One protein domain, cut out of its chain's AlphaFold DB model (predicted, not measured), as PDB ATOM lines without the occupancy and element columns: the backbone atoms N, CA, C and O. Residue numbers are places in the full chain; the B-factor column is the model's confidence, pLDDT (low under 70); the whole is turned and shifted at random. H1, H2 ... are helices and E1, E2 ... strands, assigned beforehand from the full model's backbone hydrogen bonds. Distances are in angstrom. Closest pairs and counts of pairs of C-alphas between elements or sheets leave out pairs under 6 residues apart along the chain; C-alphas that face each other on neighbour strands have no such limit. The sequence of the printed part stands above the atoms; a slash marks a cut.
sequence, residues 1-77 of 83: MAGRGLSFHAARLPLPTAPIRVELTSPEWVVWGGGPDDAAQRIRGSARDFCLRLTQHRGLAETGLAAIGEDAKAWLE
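Overview. This is residues 1 to 77 of the 83 residues of an uncharacterized protein of Amycolatopsis sp. M39 (UniProt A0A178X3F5). A small sheet of four strands has two short helices, H2 and H3, standing up from one face, and no named helix is on the other face. A third short helix, H1, lies off the sheet near H3, and residues 11 to 19 lead back from it to E1. The printed part has 77 residues, with three named helices and four named strands in the order H1 E1 E2 E3 H2 E4 H3. The sheet, E2 E1 E3 E4, is mixed, and the class is mixed, helices and strands. The whole is compact and rounded, with a radius of gyration of the C-alphas of 12.0 A and spans of 35 by 29 by 21 A.

Arrangement. H1, residues 3 to 10, is not on the sheet. E1, residues 20 to 25, and E2, residues 32 to 34, form a hairpin, antiparallel at 174 degrees, with N 34 and O 22 3.0 A apart. E3, residues 41 to 46, is parallel to E1 at 16 degrees, with N 21 and O 41 2.8 A apart. H2, residues 47 to 54, stands up from the sheet over E3 at a height over the sheet of 8.5 A; its closest C-alpha pair with E1 is Leu 24 and Ala 47, 5.0 A. E4, residues 66 to 68, is antiparallel to E3 at 169 degrees, with N 68 and O 42 2.7 A apart. E2 and E4 are the edge strands. H3, residues 70 to 77, lies on the same face as H2, two layers in which helices are on one face of a sheet. It stands up from the sheet at a height of 6.6 A, only just over E3 and E4, with 3 of its C-alphas falling on each; its closest C-alphas to E3 are those of Ala 72 and Gln 41, 5.5 A. H3 and H1 are close but not clearly touching and about perpendicular at 85 degrees, with Phe 8 and Trp 75 the closest C-alphas, 7.2 A. H1 and H2 are apart. In H1, H2 and H3 every O i to N i+4 pair is within hydrogen-bond range.

Along the chain. H1 begins at C-alpha 3, (142.104, 112.767, 89.553). E1 measures 16.3 A and E3 17.2 A from first to last C-alpha, against 6.1 A for E2 and 6.6 A for E4. H1 and H2 each measure 10.5 A. H3 measures 10.6 A and ends at C-alpha 77, (133.049, 116.565, 100.188).

Size, cuts and confidence. The farthest C-alphas, those of Arg 12 and Glu 28, are 36.2 A apart. The printed part has no cut, and the link from H2 to E4, 11 residues, is long. The mean pLDDT of the printed part is 74.0; residues 1 to 19 and 26 to 38 are under 70.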
ATOM      1  N   MET A   1     144.257 114.830  82.924       48.28
ATOM      2  CA  MET A   1     143.662 115.243  84.218       48.28
ATOM      3  C   MET A   1     142.806 114.091  84.763       48.28
ATOM      4  O   MET A   1     141.618 114.039  84.483       48.28
ATOM      5  N   ALA A   2     143.418 113.117  85.455       54.84
ATOM      6  CA  ALA A   2     142.786 111.838  85.843       54.84
ATOM      7  C   ALA A   2     142.168 111.817  87.265       54.84
ATOM      8  O   ALA A   2     141.332 110.968  87.563       54.84
ATOM      9  N   GLY A   3     142.514 112.775  88.137       56.97
ATOM     10  CA  GLY A   3     142.104 112.767  89.553       56.97
ATOM     11  C   GLY A   3     140.593 112.895  89.806       56.97
ATOM     12  O   GLY A   3     140.082 112.346  90.783       56.97
ATOM     13  N   ARG A   4     139.853 113.563  88.906       60.81
ATOM     14  CA  ARG A   4     138.392 113.717  89.024       60.81
ATOM     15  C   ARG A   4     137.676 112.370  88.911       60.81
ATOM     16  O   ARG A   4     136.879 112.037  89.776       60.81
ATOM     17  N   GLY A   5     137.987 111.582  87.879       60.28
ATOM     18  CA  GLY A   5     137.344 110.281  87.656       60.28
ATOM     19  C   GLY A   5     137.605 109.290  88.793       60.28
ATOM     20  O   GLY A   5     136.693 108.587  89.219       60.28
ATOM     21  N   LEU A   6     138.820 109.306  89.348       58.66
ATOM     22  CA  LEU A   6     139.212 108.443  90.465       58.66
ATOM     23  C   LEU A   6     138.490 108.800  91.772       58.66
ATOM     24  O   LEU A   6     138.102 107.898  92.508       58.66
ATOM     25  N   SER A   7     138.230 110.088  92.028       60.03
ATOM     26  CA  SER A   7     137.488 110.535  93.220       60.03
ATOM     27  C   SER A   7     136.047 110.018  93.229       60.03
ATOM     28  O   SER A   7     135.603 109.458  94.228       60.03
ATOM     29  N   PHE A   8     135.331 110.156  92.109       58.16
ATOM     30  CA  PHE A   8     133.951 109.667  91.987       58.16
ATOM     31  C   PHE A   8     133.883 108.139  92.034       58.16
ATOM     32  O   PHE A   8     133.047 107.582  92.744       58.16
ATOM     33  N   HIS A   9     134.825 107.460  91.371       62.31
ATOM     34  CA  HIS A   9     134.934 106.004  91.435       62.31
ATOM     35  C   HIS A   9     135.190 105.507  92.869       62.31
ATOM     36  O   HIS A   9     134.532 104.576  93.333       62.31
ATOM     37  N   ALA A  10     136.117 106.130  93.604       63.81
ATOM     38  CA  ALA A  10     136.415 105.768  94.992       63.81
ATOM     39  C   ALA A  10     135.240 106.046  95.944       63.81
ATOM     40  O   ALA A  10     135.025 105.287  96.887       63.81
ATOM     41  N   ALA A  11     134.459 107.096  95.674       63.38
ATOM     42  CA  ALA A  11     133.245 107.426  96.416       63.38
ATOM     43  C   ALA A  11     132.025 106.566  96.021       63.38
ATOM     44  O   ALA A  11     130.963 106.722  96.617       63.38
ATOM     45  N   ARG A  12     132.156 105.665  95.030       68.62
ATOM     46  CA  ARG A  12     131.044 104.921  94.398       68.62
ATOM     47  C   ARG A  12     129.898 105.831  93.937       68.62
ATOM     48  O   ARG A  12     128.737 105.426  93.941       68.62
ATOM     49  N   LEU A  13     130.227 107.058  93.544       66.88
ATOM     50  CA  LEU A  13     129.272 108.025  93.021       66.88
ATOM     51  C   LEU A  13     129.229 107.940  91.491       66.88
ATOM     52  O   LEU A  13     130.259 107.651  90.868       66.88
ATOM     53  N   PRO A  14     128.063 108.193  90.867       59.59
ATOM     54  CA  PRO A  14     127.976 108.287  89.417       59.59
ATOM     55  C   PRO A  14     128.929 109.375  88.916       59.59
ATOM     56  O   PRO A  14     129.061 110.437  89.524       59.59
ATOM     57  N   LEU A  15     129.624 109.092  87.812       62.59
ATOM     58  CA  LEU A  15     130.493 110.075  87.175       62.59
ATOM     59  C   LEU A  15     129.655 111.300  86.785       62.59
ATOM     60  O   LEU A  15     128.603 111.128  86.163       62.59
ATOM     61  N   PRO A  16     130.115 112.519  87.104       61.38
ATOM     62  CA  PRO A  16     129.377 113.720  86.762       61.38
ATOM     63  C   PRO A  16     129.294 113.815  85.239       61.38
ATOM     64  O   PRO A  16     130.310 113.799  84.537       61.38
ATOM     65  N   THR A  17     128.067 113.878  84.731       63.97
ATOM     66  CA  THR A  17     127.758 114.042  83.304       63.97
ATOM     67  C   THR A  17     128.003 115.476  82.842       63.97
ATOM     68  O   THR A  17     128.301 115.700  81.671       63.97
ATOM     69  N   ALA A  18     127.948 116.441  83.765       67.56
ATOM     70  CA  ALA A  18     128.270 117.837  83.509       67.56
ATOM     71  C   ALA A  18     129.757 118.142  83.786       67.56
ATOM     72  O   ALA A  18     130.340 117.647  84.758       67.56
ATOM     73  N   PRO A  19     130.405 118.982  82.960       68.00
ATOM     74  CA  PRO A  19     131.755 119.441  83.242       68.00
ATOM     75  C   PRO A  19     131.767 120.310  84.507       68.00
ATOM     76  O   PRO A  19     130.966 121.228  84.644       68.00
ATOM     77  N   ILE A  20     132.710 120.036  85.410       74.75
ATOM     78  CA  ILE A  20     132.995 120.876  86.579       74.75
ATOM     79  C   ILE A  20     134.158 121.796  86.233       74.75
ATOM     80  O   ILE A  20     135.221 121.303  85.840       74.75
ATOM     81  N   ARG A  21     133.964 123.105  86.404       79.88
ATOM     82  CA  ARG A  21     135.019 124.106  86.266       79.88
ATOM     83  C   ARG A  21     135.670 124.378  87.613       79.88
ATOM     84  O   ARG A  21     135.005 124.736  88.578       79.88
ATOM     85  N   VAL A  22     136.983 124.229  87.673       81.31
ATOM     86  CA  VAL A  22     137.775 124.578  88.856       81.31
ATOM     87  C   VAL A  22     138.447 125.906  88.571       81.31
ATOM     88  O   VAL A  22     139.151 125.991  87.575       81.31
ATOM     89  N   GLU A  23     138.190 126.920  89.394       80.75
ATOM     90  CA  GLU A  23     138.739 128.276  89.292       80.75
ATOM     91  C   GLU A  23     139.473 128.595  90.598       80.75
ATOM     92  O   GLU A  23     138.876 129.042  91.579       80.75
ATOM     93  N   LEU A  24     140.774 128.318  90.633       84.75
ATOM     94  CA  LEU A  24     141.577 128.497  91.844       84.75
ATOM     95  C   LEU A  24     142.472 129.717  91.732       84.75
ATOM     96  O   LEU A  24     143.175 129.867  90.736       84.75
ATOM     97  N   THR A  25     142.486 130.549  92.767       79.50
ATOM     98  CA  THR A  25     143.380 131.704  92.874       79.50
ATOM     99  C   THR A  25     144.615 131.350  93.700       79.50
ATOM    100  O   THR A  25     144.522 130.717  94.755       79.50
ATOM    101  N   SER A  26     145.795 131.761  93.238       68.12
ATOM    102  CA  SER A  26     147.008 131.790  94.058       68.12
ATOM    103  C   SER A  26     147.395 133.250  94.316       68.12
ATOM    104  O   SER A  26     147.204 134.079  93.425       68.12
ATOM    105  N   PRO A  27     147.913 133.593  95.510       65.06
ATOM    106  CA  PRO A  27     148.386 134.946  95.800       65.06
ATOM    107  C   PRO A  27     149.546 135.385  94.901       65.06
ATOM    108  O   PRO A  27     149.732 136.584  94.725       65.06
ATOM    109  N   GLU A  28     150.299 134.446  94.320       64.38
ATOM    110  CA  GLU A  28     151.405 134.788  93.425       64.38
ATOM    111  C   GLU A  28     151.013 134.728  91.939       64.38
ATOM    112  O   GLU A  28     151.356 135.660  91.219       64.38
ATOM    113  N   TRP A  29     150.255 133.727  91.450       54.81
ATOM    114  CA  TRP A  29     149.965 133.591  90.005       54.81
ATOM    115  C   TRP A  29     148.570 133.034  89.641       54.81
ATOM    116  O   TRP A  29     147.867 132.439  90.451       54.81
ATOM    117  N   VAL A  30     148.236 133.248  88.359       55.91
ATOM    118  CA  VAL A  30     147.134 132.781  87.487       55.91
ATOM    119  C   VAL A  30     146.034 131.898  88.091       55.91
ATOM    120  O   VAL A  30     146.264 130.791  88.574       55.91
ATOM    121  N   VAL A  31     144.798 132.366  87.876       60.00
ATOM    122  CA  VAL A  31     143.556 131.592  87.967       60.00
ATOM    123  C   VAL A  31     143.664 130.348  87.088       60.00
ATOM    124  O   VAL A  31     143.613 130.447  85.861       60.00
ATOM    125  N   TRP A  32     143.805 129.169  87.690       61.53
ATOM    126  CA  TRP A  32     143.732 127.928  86.923       61.53
ATOM    127  C   TRP A  32     142.262 127.588  86.705       61.53
ATOM    128  O   TRP A  32     141.584 127.206  87.655       61.53
ATOM    129  N   GLY A  33     141.784 127.797  85.475       61.69
ATOM    130  CA  GLY A  33     140.452 127.443  84.991       61.69
ATOM    131  C   GLY A  33     140.476 126.088  84.290       61.69
ATOM    132  O   GLY A  33     140.670 126.018  83.079       61.69
ATOM    133  N   GLY A  34     140.311 124.996  85.034       61.09
ATOM    134  CA  GLY A  34     140.192 123.661  84.447       61.09
ATOM    135  C   GLY A  34     138.743 123.375  84.057       61.09
ATOM    136  O   GLY A  34     137.937 123.115  84.945       61.09
ATOM    137  N   GLY A  35     138.412 123.404  82.761       62.50
ATOM    138  CA  GLY A  35     137.079 123.070  82.232       62.50
ATOM    139  C   GLY A  35     136.402 124.207  81.443       62.50
ATOM    140  O   GLY A  35     136.872 125.346  81.481       62.50
ATOM    141  N   PRO A  36     135.312 123.912  80.708       67.69
ATOM    142  CA  PRO A  36     134.589 124.895  79.899       67.69
ATOM    143  C   PRO A  36     134.048 126.051  80.750       67.69
ATOM    144  O   PRO A  36     133.630 125.852  81.891       67.69
ATOM    145  N   ASP A  37     134.072 127.262  80.191       66.56
ATOM    146  CA  ASP A  37     133.650 128.484  80.887       66.56
ATOM    147  C   ASP A  37     132.156 128.479  81.238       66.56
ATOM    148  O   ASP A  37     131.773 129.009  82.272       66.56
ATOM    149  N   ASP A  38     131.340 127.772  80.450       68.88
ATOM    150  CA  ASP A  38     129.886 127.630  80.624       68.88
ATOM    151  C   ASP A  38     129.482 126.490  81.583       68.88
ATOM    152  O   ASP A  38     128.336 126.057  81.641       68.88
ATOM    153  N   ALA A  39     130.425 125.949  82.359       74.81
ATOM    154  CA  ALA A  39     130.107 124.904  83.326       74.81
ATOM    155  C   ALA A  39     129.113 125.411  84.389       74.81
ATOM    156  O   ALA A  39     129.400 126.358  85.132       74.81
ATOM    157  N   ALA A  40     127.968 124.734  84.503       77.75
ATOM    158  CA  ALA A  40     126.996 124.958  85.576       77.75
ATOM    159  C   ALA A  40     127.562 124.581  86.957       77.75
ATOM    160  O   ALA A  40     127.186 125.165  87.971       77.75
ATOM    161  N   GLN A  41     128.499 123.628  86.985       82.19
ATOM    162  CA  GLN A  41     129.190 123.160  88.182       82.19
ATOM    163  C   GLN A  41     130.540 123.878  88.314       82.19
ATOM    164  O   GLN A  41     131.385 123.760  87.420       82.19
ATOM    165  N   ARG A  42     130.783 124.604  89.412       84.50
ATOM    166  CA  ARG A  42     132.033 125.363  89.616       84.50
ATOM    167  C   ARG A  42     132.608 125.206  91.014       84.50
ATOM    168  O   ARG A  42     131.872 125.115  91.987       84.50
ATOM    169  N   ILE A  43     133.930 125.240  91.128       86.19
ATOM    170  CA  ILE A  43     134.646 125.311  92.405       86.19
ATOM    171  C   ILE A  43     135.551 126.526  92.379       86.19
ATOM    172  O   ILE A  43     136.347 126.674  91.457       86.19
ATOM    173  N   ARG A  44     135.429 127.374  93.396       85.75
ATOM    174  CA  ARG A  44     136.203 128.603  93.555       85.75
ATOM    175  C   ARG A  44     136.922 128.617  94.888       85.75
ATOM    176  O   ARG A  44     136.396 128.115  95.872       85.75
ATOM    177  N   GLY A  45     138.094 129.233  94.935       86.06
ATOM    178  CA  GLY A  45     138.806 129.503  96.182       86.06
ATOM    179  C   GLY A  45     140.313 129.424  96.005       86.06
ATOM    180  O   GLY A  45     140.808 129.434  94.879       86.06
ATOM    181  N   SER A  46     141.055 129.369  97.109       85.69
ATOM    182  CA  SER A  46     142.512 129.386  97.016       85.69
ATOM    183  C   SER A  46     143.068 128.031  96.569       85.69
ATOM    184  O   SER A  46     142.613 126.969  97.006       85.69
ATOM    185  N   ALA A  47     144.101 128.049  95.723       81.75
ATOM    186  CA  ALA A  47     144.806 126.832  95.320       81.75
ATOM    187  C   ALA A  47     145.402 126.097  96.536       81.75
ATOM    188  O   ALA A  47     145.414 124.867  96.583       81.75
ATOM    189  N   ARG A  48     145.837 126.850  97.557       83.75
ATOM    190  CA  ARG A  48     146.338 126.306  98.824       83.75
ATOM    191  C   ARG A  48     145.260 125.515  99.558       83.75
ATOM    192  O   ARG A  48     145.505 124.374  99.937       83.75
ATOM    193  N   ASP A  49     144.087 126.108  99.735       84.62
ATOM    194  CA  ASP A  49     142.958 125.453 100.392       84.62
ATOM    195  C   ASP A  49     142.501 124.222  99.623       84.62
ATOM    196  O   ASP A  49     142.184 123.197 100.221       84.62
ATOM    197  N   PHE A  50     142.518 124.294  98.291       82.62
ATOM    198  CA  PHE A  50     142.192 123.163  97.434       82.62
ATOM    199  C   PHE A  50     143.170 121.998  97.623       82.62
ATOM    200  O   PHE A  50     142.736 120.863  97.824       82.62
ATOM    201  N   CYS A  51     144.479 122.268  97.649       81.94
ATOM    202  CA  CYS A  51     145.487 121.255  97.956       81.94
ATOM    203  C   CYS A  51     145.302 120.670  99.363       81.94
ATOM    204  O   CYS A  51     145.294 119.452  99.503       81.94
ATOM    205  N   LEU A  52     145.101 121.515 100.385       83.88
ATOM    206  CA  LEU A  52     144.859 121.074 101.768       83.88
ATOM    207  C   LEU A  52     143.590 120.228 101.893       83.88
ATOM    208  O   LEU A  52     143.552 119.269 102.666       83.88
ATOM    209  N   ARG A  53     142.553 120.567 101.124       85.25
ATOM    210  CA  ARG A  53     141.306 119.810 101.089       85.25
ATOM    211  C   ARG A  53     141.503 118.445 100.437       85.25
ATOM    212  O   ARG A  53     141.067 117.447 101.006       85.25
ATOM    213  N   LEU A  54     142.162 118.400  99.276       80.94
ATOM    214  CA  LEU A  54     142.420 117.162  98.535       80.94
ATOM    215  C   LEU A  54     143.317 116.187  99.307       80.94
ATOM    216  O   LEU A  54     143.116 114.976  99.225       80.94
ATOM    217  N   THR A  55     144.284 116.697 100.071       81.81
ATOM    218  CA  THR A  55     145.142 115.892 100.956       81.81
ATOM    219  C   THR A  55     144.512 115.620 102.325       81.81
ATOM    220  O   THR A  55     145.153 115.022 103.181       81.81
ATOM    221  N   GLN A  56     143.261 116.037 102.543       80.00
ATOM    222  CA  GLN A  56     142.517 115.900 103.801       80.00
ATOM    223  C   GLN A  56     143.201 116.513 105.039       80.00
ATOM    224  O   GLN A  56     142.877 116.155 106.166       80.00
ATOM    225  N   HIS A  57     144.097 117.485 104.851       83.94
ATOM    226  CA  HIS A  57     144.713 118.235 105.950       83.94
ATOM    227  C   HIS A  57     143.754 119.231 106.620       83.94
ATOM    228  O   HIS A  57     144.007 119.656 107.747       83.94
ATOM    229  N   ARG A  58     142.687 119.641 105.923       82.50
ATOM    230  CA  ARG A  58     141.644 120.551 106.422       82.50
ATOM    231  C   ARG A  58     140.260 120.046 106.032       82.50
ATOM    232  O   ARG A  58     140.068 119.534 104.920       82.50
ATOM    233  N   GLY A  59     139.292 120.229 106.930       81.31
ATOM    234  CA  GLY A  59     137.881 120.049 106.600       81.31
ATOM    235  C   GLY A  59     137.405 121.107 105.602       81.31
ATOM    236  O   GLY A  59     137.964 122.196 105.529       81.31
ATOM    237  N   LEU A  60     136.346 120.813 104.839       79.69
ATOM    238  CA  LEU A  60     135.767 121.772 103.887       79.69
ATOM    239  C   LEU A  60     135.278 123.064 104.570       79.69
ATOM    240  O   LEU A  60     135.341 124.130 103.981       79.69
ATOM    241  N   ALA A  61     134.829 122.980 105.824       82.12
ATOM    242  CA  ALA A  61     134.405 124.146 106.601       82.12
ATOM    243  C   ALA A  61     135.576 125.034 107.066       82.12
ATOM    244  O   ALA A  61     135.362 126.181 107.443       82.12
ATOM    245  N   GLU A  62     136.806 124.511 107.051       80.50
ATOM    246  CA  GLU A  62     138.019 125.261 107.402       80.50
ATOM    247  C   GLU A  62     138.707 125.869 106.173       80.50
ATOM    248  O   GLU A  62     139.721 126.552 106.311       80.50
ATOM    249  N   THR A  63     138.193 125.600 104.970       82.75
ATOM    250  CA  THR A  63     138.751 126.108 103.722       82.75
ATOM    251  C   THR A  63     137.870 127.199 103.123       82.75
ATOM    252  O   THR A  63     136.646 127.147 103.195       82.75
ATOM    253  N   GLY A  64     138.482 128.189 102.466       83.56
ATOM    254  CA  GLY A  64     137.758 129.232 101.727       83.56
ATOM    255  C   GLY A  64     137.196 128.758 100.379       83.56
ATOM    256  O   GLY A  64     137.114 129.552  99.441       83.56
ATOM    257  N   LEU A  65     136.890 127.463 100.237       86.00
ATOM    258  CA  LEU A  65     136.432 126.867  98.982       86.00
ATOM    259  C   LEU A  65     134.912 126.989  98.857       86.00
ATOM    260  O   LEU A  65     134.161 126.489  99.689       86.00
ATOM    261  N   ALA A  66     134.455 127.601  97.770       86.81
ATOM    262  CA  ALA A  66     133.054 127.684  97.396       86.81
ATOM    263  C   ALA A  66     132.744 126.687  96.274       86.81
ATOM    264  O   ALA A  66     133.370 126.712  95.214       86.81
ATOM    265  N   ALA A  67     131.748 125.832  96.498       88.12
ATOM    266  CA  ALA A  67     131.199 124.927  95.494       88.12
ATOM    267  C   ALA A  67     129.877 125.492  94.959       88.12
ATOM    268  O   ALA A  67     128.990 125.834  95.739       88.12
ATOM    269  N   ILE A  68     129.736 125.573  93.640       87.19
ATOM    270  CA  ILE A  68     128.517 125.982  92.944       87.19
ATOM    271  C   ILE A  68     128.003 124.764  92.184       87.19
ATOM    272  O   ILE A  68     128.679 124.274  91.281       87.19
ATOM    273  N   GLY A  69     126.809 124.306  92.558       83.75
ATOM    274  CA  GLY A  69     126.150 123.124  92.007       83.75
ATOM    275  C   GLY A  69     126.416 121.833  92.797       83.75
ATOM    276  O   GLY A  69     127.344 121.736  93.605       83.75
ATOM    277  N   GLU A  70     125.528 120.854  92.610       82.62
ATOM    278  CA  GLU A  70     125.464 119.644  93.438       82.62
ATOM    279  C   GLU A  70     126.685 118.724  93.258       82.62
ATOM    280  O   GLU A  70     127.303 118.328  94.246       82.62
ATOM    281  N   ASP A  71     127.118 118.475  92.017       81.25
ATOM    282  CA  ASP A  71     128.295 117.648  91.722       81.25
ATOM    283  C   ASP A  71     129.595 118.282  92.229       81.25
ATOM    284  O   ASP A  71     130.489 117.586  92.715       81.25
ATOM    285  N   ALA A  72     129.717 119.611  92.127       83.50
ATOM    286  CA  ALA A  72     130.875 120.340  92.636       83.50
ATOM    287  C   ALA A  72     130.993 120.207  94.159       83.50
ATOM    288  O   ALA A  72     132.089 119.983  94.684       83.50
ATOM    289  N   LYS A  73     129.860 120.309  94.867       83.69
ATOM    290  CA  LYS A  73     129.806 120.142  96.321       83.69
ATOM    291  C   LYS A  73     130.121 118.700  96.719       83.69
ATOM    292  O   LYS A  73     131.028 118.487  97.521       83.69
ATOM    293  N   ALA A  74     129.472 117.729  96.075       81.88
ATOM    294  CA  ALA A  74     129.714 116.310  96.315       81.88
ATOM    295  C   ALA A  74     131.180 115.934  96.065       81.88
ATOM    296  O   ALA A  74     131.779 115.189  96.847       81.88
ATOM    297  N   TRP A  75     131.800 116.488  95.017       80.38
ATOM    298  CA  TRP A  75     133.216 116.263  94.761       80.38
ATOM    299  C   TRP A  75     134.097 116.869  95.851       80.38
ATOM    300  O   TRP A  75     134.980 116.174  96.337       80.38
ATOM    301  N   LEU A  76     133.852 118.109  96.293       82.31
ATOM    302  CA  LEU A  76     134.621 118.712  97.388       82.31
ATOM    303  C   LEU A  76     134.445 117.979  98.720       82.31
ATOM    304  O   LEU A  76     135.396 117.910  99.495       82.31
ATOM    305  N   GLU A  77     133.285 117.393  98.995       80.88
ATOM    306  CA  GLU A  77     133.049 116.565 100.188       80.88
ATOM    307  C   GLU A  77     133.788 115.219 100.123       80.88
ATOM    308  O   GLU A  77     134.261 114.721 101.145       80.88
TER     309      GLU A  77